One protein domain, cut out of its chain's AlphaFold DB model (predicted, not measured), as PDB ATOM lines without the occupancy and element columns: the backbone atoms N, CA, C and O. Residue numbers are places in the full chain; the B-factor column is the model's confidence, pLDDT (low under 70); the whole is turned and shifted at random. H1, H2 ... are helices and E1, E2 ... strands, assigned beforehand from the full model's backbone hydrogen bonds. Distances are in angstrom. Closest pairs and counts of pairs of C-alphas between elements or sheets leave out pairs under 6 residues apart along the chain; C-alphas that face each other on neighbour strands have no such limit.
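What this domain is: This is residues 86 to 155 of the 156 residues of an uncharacterized protein of Gammaproteobacteria bacterium (UniProt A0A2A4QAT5). A small antiparallel sheet of three strands has one long helix, H3, running slantwise over one face. The chain runs the length of the domain from H1 through edge strand E2 to H2, and H3 then folds back over the sheet, with the short helix H4 after its last residues. The printed part has 70 residues, with four named helices and three named strands in the order E1 H1 E2 H2 H3 H4 E3; the sheet order is E2 - E1 - E3, and the class is mixed, helices and strands. The whole is only just compact, close to loose, with a radius of gyration of the C-alphas of 13.0 A, and it is elongated, spanning 40 by 23 by 16 A.

Where its parts are: In the sheet, E1 is residues 86 to 89, 9.4 A long, beginning at C-alpha 86 at (30.262, 82.992, 14.485). E2 is residues 110 to 112, 6.7 A, and E3 is residues 150 to 154, 13.5 A, ending at C-alpha 154 at (31.623, 84.757, 20.275). H3, residues 122 to 139, is 26.0 A long and begins at C-alpha 122 at (45.411, 84.401, 16.680). H1 is residues 99 to 108, 14.4 A; H2 is residues 115 to 118, 5.0 A; H4 is residues 142 to 146, 6.0 A.

How they stand to each other: E1, the inner strand, is antiparallel to E3 at 145 degrees, with N 89 and O 150 at 2.8 A and N 87 and O 152 at 2.9 A, within hydrogen-bond range. E1 is antiparallel to E2 at 163 degrees, with N 86 and O 111 at 2.8 A, also within range. H3 is on the sheet in two layers, a helix on one face of a sheet, at a height over the sheet of 9.2 A. It lies over E1 and E3, and on the local plane its line and that of E3 stand at 50 degrees, slantwise to the strands. The closest C-alphas of H3 and E3 are those of Tyr 133 and Phe 151, 7.1 A apart. H2 touches H3 with residues 125 to 129 of H3 alone, closest at the C-alphas of Val 117 and Arg 125, 5.7 A. H4 is close to H3 but not clearly touching, the C-alphas of Leu 137 and Ser 145 being 5.4 A apart. H1 only grazes the sheet with residues 106 to 108, and is apart from H3. H1 and H4 have every O i to N i+4 pair within hydrogen-bond range, H3 has 13 of 14, and H2 is too short for such a pair.

The domain as a whole: The two C-alphas farthest apart, those of Pro 98 and Pro 121, are 40.9 A apart. The printed part has no cut and no long link. Its mean pLDDT is 92.7, and no printed residue is under 70.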
ATOM      1  N   ILE A  86      30.391  81.753  15.240       96.75
ATOM      2  CA  ILE A  86      30.262  82.992  14.485       96.75
ATOM      3  C   ILE A  86      28.780  83.288  14.262       96.75
ATOM      4  O   ILE A  86      27.984  82.395  13.964       96.75
ATOM      5  N   GLN A  87      28.407  84.551  14.418       96.62
ATOM      6  CA  GLN A  87      27.095  85.065  14.045       96.62
ATOM      7  C   GLN A  87      27.259  85.910  12.792       96.62
ATOM      8  O   GLN A  87      27.961  86.919  12.835       96.62
ATOM      9  N   LEU A  88      26.603  85.529  11.699       97.00
ATOM     10  CA  LEU A  88      26.568  86.355  10.496       97.00
ATOM     11  C   LEU A  88      25.723  87.612  10.751       97.00
ATOM     12  O   LEU A  88      24.649  87.548  11.360       97.00
ATOM     13  N   THR A  89      26.216  88.749  10.271       96.06
ATOM     14  CA  THR A  89      25.589  90.061  10.424       96.06
ATOM     15  C   THR A  89      24.584  90.284   9.305       96.06
ATOM     16  O   THR A  89      24.966  90.501   8.157       96.06
ATOM     17  N   TYR A  90      23.298  90.267   9.651       95.06
ATOM     18  CA  TYR A  90      22.209  90.637   8.752       95.06
ATOM     19  C   TYR A  90      21.615  91.988   9.187       95.06
ATOM     20  O   TYR A  90      20.963  92.045  10.232       95.06
ATOM     21  N   PRO A  91      21.814  93.085   8.432       92.88
ATOM     22  CA  PRO A  91      21.423  94.432   8.865       92.88
ATOM     23  C   PRO A  91      19.923  94.602   9.139       92.88
ATOM     24  O   PRO A  91      19.531  95.364  10.016       92.88
ATOM     25  N   ARG A  92      19.071  93.870   8.413       90.19
ATOM     26  CA  ARG A  92      17.603  93.958   8.520       90.19
ATOM     27  C   ARG A  92      17.012  92.995   9.551       90.19
ATOM     28  O   ARG A  92      15.808  92.764   9.576       90.19
ATOM     29  N   LEU A  93      17.843  92.389  10.394       88.56
ATOM     30  CA  LEU A  93      17.398  91.392  11.365       88.56
ATOM     31  C   LEU A  93      16.387  91.957  12.370       88.56
ATOM     32  O   LEU A  93      15.466  91.256  12.782       88.56
ATOM     33  N   ASP A  94      16.555  93.219  12.756       86.69
ATOM     34  CA  ASP A  94      15.728  93.862  13.778       86.69
ATOM     35  C   ASP A  94      14.394  94.380  13.232       86.69
ATOM     36  O   ASP A  94      13.458  94.571  14.005       86.69
ATOM     37  N   SER A  95      14.264  94.511  11.908       89.56
ATOM     38  CA  SER A  95      12.991  94.813  11.247       89.56
ATOM     39  C   SER A  95      12.109  93.575  11.029       89.56
ATOM     40  O   SER A  95      11.006  93.702  10.508       89.56
ATOM     41  N   ILE A  96      12.573  92.372  11.397       89.38
ATOM     42  CA  ILE A  96      11.783  91.145  11.243       89.38
ATOM     43  C   ILE A  96      10.756  91.035  12.368       89.38
ATOM     44  O   ILE A  96      11.096  90.903  13.545       89.38
ATOM     45  N   SER A  97       9.495  90.989  11.958       82.69
ATOM     46  CA  SER A  97       8.351  90.638  12.788       82.69
ATOM     47  C   SER A  97       7.641  89.432  12.169       82.69
ATOM     48  O   SER A  97       7.588  89.340  10.941       82.69
ATOM     49  N   PRO A  98       7.079  88.514  12.971       87.50
ATOM     50  CA  PRO A  98       7.107  88.431  14.440       87.50
ATOM     51  C   PRO A  98       8.472  88.042  15.042       87.50
ATOM     52  O   PRO A  98       9.331  87.452  14.386       87.50
ATOM     53  N   LEU A  99       8.660  88.320  16.344       83.69
ATOM     54  CA  LEU A  99       9.917  88.085  17.084       83.69
ATOM     55  C   LEU A  99      10.462  86.650  16.971       83.69
ATOM     56  O   LEU A  99      11.676  86.447  17.005       83.69
ATOM     57  N   PHE A 100       9.595  85.643  16.828       80.94
ATOM     58  CA  PHE A 100      10.048  84.257  16.705       80.94
ATOM     59  C   PHE A 100      10.742  83.979  15.360       80.94
ATOM     60  O   PHE A 100      11.699  83.209  15.334       80.94
ATOM     61  N   HIS A 101      10.356  84.657  14.269       86.25
ATOM     62  CA  HIS A 101      11.074  84.587  12.988       86.25
ATOM     63  C   HIS A 101      12.467  85.208  13.092       86.25
ATOM     64  O   HIS A 101      13.429  84.656  12.563       86.25
ATOM     65  N   ARG A 102      12.608  86.305  13.850       88.81
ATOM     66  CA  ARG A 102      13.920  86.893  14.163       88.81
ATOM     67  C   ARG A 102      14.808  85.907  14.924       88.81
ATOM     68  O   ARG A 102      15.988  85.772  14.606       88.81
ATOM     69  N   GLY A 103      14.250  85.208  15.916       86.44
ATOM     70  CA  GLY A 103      14.960  84.167  16.665       86.44
ATOM     71  C   GLY A 103      15.400  82.996  15.781       86.44
ATOM     72  O   GLY A 103      16.552  82.571  15.852       86.44
ATOM     73  N   TRP A 104      14.508  82.531  14.905       92.00
ATOM     74  CA  TRP A 104      14.801  81.483  13.930       92.00
ATOM     75  C   TRP A 104      15.925  81.895  12.971       92.00
ATOM     76  O   TRP A 104      16.911  81.170  12.844       92.00
ATOM     77  N   LEU A 105      15.848  83.095  12.382       92.50
ATOM     78  CA  LEU A 105      16.877  83.586  11.463       92.50
ATOM     79  C   LEU A 105      18.230  83.775  12.163       92.50
ATOM     80  O   LEU A 105      19.262  83.430  11.595       92.50
ATOM     81  N   ARG A 106      18.251  84.252  13.416       91.25
ATOM     82  CA  ARG A 106      19.489  84.311  14.218       91.25
ATOM     83  C   ARG A 106      20.155  82.946  14.343       91.25
ATOM     84  O   ARG A 106      21.363  82.854  14.146       91.25
ATOM     85  N   GLY A 107      19.370  81.914  14.656       90.69
ATOM     86  CA  GLY A 107      19.856  80.538  14.741       90.69
ATOM     87  C   GLY A 107      20.357  80.011  13.399       90.69
ATOM     88  O   GLY A 107      21.404  79.378  13.344       90.69
ATOM     89  N   PHE A 108      19.660  80.332  12.310       93.25
ATOM     90  CA  PHE A 108      20.055  79.930  10.960       93.25
ATOM     91  C   PHE A 108      21.382  80.569  10.509       93.25
ATOM     92  O   PHE A 108      22.235  79.904   9.919       93.25
ATOM     93  N   LEU A 109      21.585  81.845  10.854       95.12
ATOM     94  CA  LEU A 109      22.783  82.640  10.563       95.12
ATOM     95  C   LEU A 109      23.951  82.393  11.531       95.12
ATOM     96  O   LEU A 109      24.978  83.071  11.453       95.12
ATOM     97  N   ARG A 110      23.801  81.448  12.456       94.38
ATOM     98  CA  ARG A 110      24.859  81.026  13.365       94.38
ATOM     99  C   ARG A 110      25.598  79.817  12.793       94.38
ATOM    100  O   ARG A 110      24.993  78.934  12.186       94.38
ATOM    101  N   GLU A 111      26.904  79.774  13.024       94.69
ATOM    102  CA  GLU A 111      27.758  78.624  12.722       94.69
ATOM    103  C   GLU A 111      28.674  78.349  13.918       94.69
ATOM    104  O   GLU A 111      29.402  79.237  14.367       94.69
ATOM    105  N   ASP A 112      28.634  77.128  14.451       93.69
ATOM    106  CA  ASP A 112      29.503  76.735  15.560       93.69
ATOM    107  C   ASP A 112      30.963  76.612  15.090       93.69
ATOM    108  O   ASP A 112      31.268  76.080  14.022       93.69
ATOM    109  N   VAL A 113      31.887  77.088  15.920       94.00
ATOM    110  CA  VAL A 113      33.328  77.067  15.679       94.00
ATOM    111  C   VAL A 113      33.919  75.809  16.325       94.00
ATOM    112  O   VAL A 113      33.860  75.662  17.551       94.00
ATOM    113  N   PRO A 114      34.531  74.905  15.539       91.50
ATOM    114  CA  PRO A 114      35.169  73.703  16.068       91.50
ATOM    115  C   PRO A 114      36.252  74.023  17.104       91.50
ATOM    116  O   PRO A 114      37.021  74.966  16.925       91.50
ATOM    117  N   GLU A 115      36.374  73.203  18.152       89.44
ATOM    118  CA  GLU A 115      37.378  73.409  19.211       89.44
ATOM    119  C   GLU A 115      38.808  73.506  18.674       89.44
ATOM    120  O   GLU A 115      39.600  74.303  19.171       89.44
ATOM    121  N   ILE A 116      39.131  72.738  17.628       90.88
ATOM    122  CA  ILE A 116      40.457  72.785  17.005       90.88
ATOM    123  C   ILE A 116      40.795  74.190  16.497       90.88
ATOM    124  O   ILE A 116      41.918  74.638  16.679       90.88
ATOM    125  N   VAL A 117      39.814  74.922  15.954       92.06
ATOM    126  CA  VAL A 117      39.987  76.305  15.484       92.06
ATOM    127  C   VAL A 117      40.176  77.265  16.658       92.06
ATOM    128  O   VAL A 117      40.937  78.225  16.555       92.06
ATOM    129  N   GLN A 118      39.514  77.007  17.786       89.25
ATOM    130  CA  GLN A 118      39.603  77.853  18.981       89.25
ATOM    131  C   GLN A 118      41.004  77.820  19.611       89.25
ATOM    132  O   GLN A 118      41.453  78.841  20.134       89.25
ATOM    133  N   ARG A 119      41.696  76.675  19.517       89.44
ATOM    134  CA  ARG A 119      43.048  76.444  20.059       89.44
ATOM    135  C   ARG A 119      44.172  77.018  19.188       89.44
ATOM    136  O   ARG A 119      45.320  77.023  19.622       89.44
ATOM    137  N   LEU A 120      43.866  77.480  17.975       92.81
ATOM    138  CA  LEU A 120      44.873  78.019  17.062       92.81
ATOM    139  C   LEU A 120      45.415  79.380  17.532       92.81
ATOM    140  O   LEU A 120      44.672  80.176  18.124       92.81
ATOM    141  N   PRO A 121      46.672  79.712  17.182       93.12
ATOM    142  CA  PRO A 121      47.206  81.061  17.315       93.12
ATOM    143  C   PRO A 121      46.319  82.099  16.618       93.12
ATOM    144  O   PRO A 121      45.666  81.812  15.613       93.12
ATOM    145  N   PHE A 122      46.331  83.340  17.111       89.19
ATOM    146  CA  PHE A 122      45.411  84.401  16.680       89.19
ATOM    147  C   PHE A 122      45.298  84.558  15.152       89.19
ATOM    148  O   PHE A 122      44.191  84.605  14.611       89.19
ATOM    149  N   ASN A 123      46.434  84.591  14.448       92.81
ATOM    150  CA  ASN A 123      46.469  84.780  12.996       92.81
ATOM    151  C   ASN A 123      45.858  83.597  12.231       92.81
ATOM    152  O   ASN A 123      45.136  83.797  11.253       92.81
ATOM    153  N   GLU A 124      46.111  82.369  12.678       93.69
ATOM    154  CA  GLU A 124      45.570  81.154  12.065       93.69
ATOM    155  C   GLU A 124      44.084  80.996  12.371       93.69
ATOM    156  O   GLU A 124      43.286  80.743  11.467       93.69
ATOM    157  N   ARG A 125      43.685  81.266  13.617       95.06
ATOM    158  CA  ARG A 125      42.281  81.300  14.025       95.06
ATOM    159  C   ARG A 125      41.488  82.290  13.181       95.06
ATOM    160  O   ARG A 125      40.428  81.940  12.674       95.06
ATOM    161  N   LYS A 126      42.006  83.502  12.958       94.75
ATOM    162  CA  LYS A 126      41.346  84.515  12.117       94.75
ATOM    163  C   LYS A 126      41.115  84.014  10.687       94.75
ATOM    164  O   LYS A 126      40.032  84.224  10.141       94.75
ATOM    165  N   LYS A 127      42.097  83.322  10.094       96.44
ATOM    166  CA  LYS A 127      41.956  82.706   8.762       96.44
ATOM    167  C   LYS A 127      40.866  81.631   8.755       96.44
ATOM    168  O   LYS A 127      40.009  81.649   7.878       96.44
ATOM    169  N   GLN A 128      40.855  80.749   9.754       97.06
ATOM    170  CA  GLN A 128      39.860  79.677   9.847       97.06
ATOM    171  C   GLN A 128      38.443  80.200  10.112       97.06
ATOM    172  O   GLN A 128      37.492  79.721   9.501       97.06
ATOM    173  N   LEU A 129      38.280  81.234  10.943       96.88
ATOM    174  CA  LEU A 129      36.986  81.894  11.147       96.88
ATOM    175  C   LEU A 129      36.460  82.529   9.852       96.88
ATOM    176  O   LEU A 129      35.276  82.405   9.546       96.88
ATOM    177  N   LYS A 130      37.339  83.153   9.054       97.12
ATOM    178  CA  LYS A 130      36.968  83.677   7.732       97.12
ATOM    179  C   LYS A 130      36.544  82.555   6.778       97.12
ATOM    180  O   LYS A 130      35.541  82.700   6.088       97.12
ATOM    181  N   HIS A 131      37.250  81.426   6.780       96.50
ATOM    182  CA  HIS A 131      36.873  80.268   5.972       96.50
ATOM    183  C   HIS A 131      35.510  79.689   6.387       96.50
ATOM    184  O   HIS A 131      34.685  79.384   5.529       96.50
ATOM    185  N   LEU A 132      35.233  79.593   7.693       96.38
ATOM    186  CA  LEU A 132      33.921  79.188   8.210       96.38
ATOM    187  C   LEU A 132      32.812  80.143   7.760       96.38
ATOM    188  O   LEU A 132      31.755  79.687   7.329       96.38
ATOM    189  N   TYR A 133      33.065  81.453   7.804       97.25
ATOM    190  CA  TYR A 133      32.148  82.470   7.296       97.25
ATOM    191  C   TYR A 133      31.856  82.290   5.799       97.25
ATOM    192  O   TYR A 133      30.696  82.184   5.408       97.25
ATOM    193  N   GLU A 134      32.892  82.181   4.965       96.50
ATOM    194  CA  GLU A 134      32.749  81.978   3.516       96.50
ATOM    195  C   GLU A 134      32.023  80.666   3.190       96.50
ATOM    196  O   GLU A 134      31.165  80.627   2.307       96.50
ATOM    197  N   ARG A 135      32.325  79.592   3.926       96.44
ATOM    198  CA  ARG A 135      31.628  78.309   3.804       96.44
ATOM    199  C   ARG A 135      30.153  78.459   4.150       96.44
ATOM    200  O   ARG A 135      29.314  77.967   3.404       96.44
ATOM    201  N   LYS A 136      29.833  79.150   5.248       95.88
ATOM    202  CA  LYS A 136      28.451  79.383   5.672       95.88
ATOM    203  C   LYS A 136      27.679  80.184   4.628       95.88
ATOM    204  O   LYS A 136      26.580  79.770   4.277       95.88
ATOM    205  N   LEU A 137      28.252  81.256   4.077       96.25
ATOM    206  CA  LEU A 137      27.609  82.048   3.021       96.25
ATOM    207  C   LEU A 137      27.175  81.198   1.820       96.25
ATOM    208  O   LEU A 137      26.078  81.396   1.314       96.25
ATOM    209  N   LYS A 138      27.994  80.220   1.409       95.44
ATOM    210  CA  LYS A 138      27.684  79.306   0.294       95.44
ATOM    211  C   LYS A 138      26.513  78.358   0.569       95.44
ATOM    212  O   LYS A 138      25.981  77.778  -0.369       95.44
ATOM    213  N   THR A 139      26.135  78.170   1.834       94.81
ATOM    214  CA  THR A 139      24.980  77.336   2.221       94.81
ATOM    215  C   THR A 139      23.662  78.107   2.245       94.81
ATOM    216  O   THR A 139      22.606  77.494   2.373       94.81
ATOM    217  N   LEU A 140      23.714  79.439   2.159       93.69
ATOM    218  CA  LEU A 140      22.537  80.303   2.145       93.69
ATOM    219  C   LEU A 140      22.071  80.524   0.702       93.69
ATOM    220  O   LEU A 140      22.859  80.422  -0.238       93.69
ATOM    221  N   ASP A 141      20.803  80.883   0.525       93.50
ATOM    222  CA  ASP A 141      20.325  81.357  -0.768       93.50
ATOM    223  C   ASP A 141      21.007  82.682  -1.162       93.50
ATOM    224  O   ASP A 141      21.504  83.438  -0.322       93.50
ATOM    225  N   ASN A 142      21.030  82.975  -2.464       91.88
ATOM    226  CA  ASN A 142      21.723  84.144  -3.012       91.88
ATOM    227  C   ASN A 142      21.160  85.481  -2.498       91.88
ATOM    228  O   ASN A 142      21.895  86.464  -2.392       91.88
ATOM    229  N   SER A 143      19.866  85.542  -2.167       91.25
ATOM    230  CA  SER A 143      19.243  86.774  -1.675       91.25
ATOM    231  C   SER A 143      19.688  87.065  -0.244       91.25
ATOM    232  O   SER A 143      20.087  88.188   0.080       91.25
ATOM    233  N   LEU A 144      19.698  86.037   0.602       91.50
ATOM    234  CA  LEU A 144      20.145  86.161   1.977       91.50
ATOM    235  C   LEU A 144      21.656  86.383   2.063       91.50
ATOM    236  O   LEU A 144      22.082  87.300   2.763       91.50
ATOM    237  N   SER A 145      22.465  85.597   1.342       93.62
ATOM    238  CA  SER A 145      23.932  85.697   1.387       93.62
ATOM    239  C   SER A 145      24.444  87.068   0.943       93.62
ATOM    240  O   SER A 145      25.319  87.626   1.602       93.62
ATOM    241  N   SER A 146      23.853  87.652  -0.104       93.69
ATOM    242  CA  SER A 146      24.213  88.992  -0.597       93.69
ATOM    243  C   SER A 146      23.864  90.119   0.380       93.69
ATOM    244  O   SER A 146      24.428  91.208   0.295       93.69
ATOM    245  N   SER A 147      22.972  89.855   1.336       94.75
ATOM    246  CA  SER A 147      22.585  90.805   2.378       94.75
ATOM    247  C   SER A 147      23.403  90.672   3.670       94.75
ATOM    248  O   SER A 147      23.193  91.451   4.603       94.75
ATOM    249  N   ILE A 148      24.309  89.691   3.768       96.75
ATOM    250  CA  ILE A 148      25.200  89.527   4.921       96.75
ATOM    251  C   ILE A 148      26.423  90.431   4.769       96.75
ATOM    252  O   ILE A 148      27.124  90.386   3.763       96.75
ATOM    253  N   THR A 149      26.715  91.230   5.796       95.56
ATOM    254  CA  THR A 149      27.796  92.234   5.753       95.56
ATOM    255  C   THR A 149      29.059  91.827   6.510       95.56
ATOM    256  O   THR A 149      30.072  92.518   6.447       95.56
ATOM    257  N   GLY A 150      29.024  90.708   7.232       96.25
ATOM    258  CA  GLY A 150      30.168  90.211   7.988       96.25
ATOM    259  C   GLY A 150      29.771  89.179   9.031       96.25
ATOM    260  O   GLY A 150      28.704  88.568   8.942       96.25
ATOM    261  N   PHE A 151      30.631  88.992  10.031       97.06
ATOM    262  CA  PHE A 151      30.354  88.129  11.173       97.06
ATOM    263  C   PHE A 151      31.007  88.643  12.459       97.06
ATOM    264  O   PHE A 151      32.041  89.310  12.417       97.06
ATOM    265  N   THR A 152      30.434  88.253  13.595       96.19
ATOM    266  CA  THR A 152      31.013  88.442  14.931       96.19
ATOM    267  C   THR A 152      31.347  87.084  15.529       96.19
ATOM    268  O   THR A 152      30.527  86.168  15.480       96.19
ATOM    269  N   TYR A 153      32.549  86.946  16.088       94.62
ATOM    270  CA  TYR A 153      32.958  85.757  16.830       94.62
ATOM    271  C   TYR A 153      32.584  85.901  18.307       94.62
ATOM    272  O   TYR A 153      32.902  86.918  18.921       94.62
ATOM    273  N   TYR A 154      31.935  84.878  18.856       91.31
ATOM    274  CA  TYR A 154      31.623  84.757  20.275       91.31
ATOM    275  C   TYR A 154      32.415  83.589  20.847       91.31
ATOM    276  O   TYR A 154      32.238  82.442  20.418       91.31
ATOM    277  N   ASP A 155      33.290  83.896  21.797       84.06
ATOM    278  CA  ASP A 155      33.930  82.902  22.642       84.06
ATOM    279  C   ASP A 155      32.968  82.400  23.731       84.06
ATOM    280  O   ASP A 155      31.839  82.881  23.893       84.06
TER     281      ASP A 155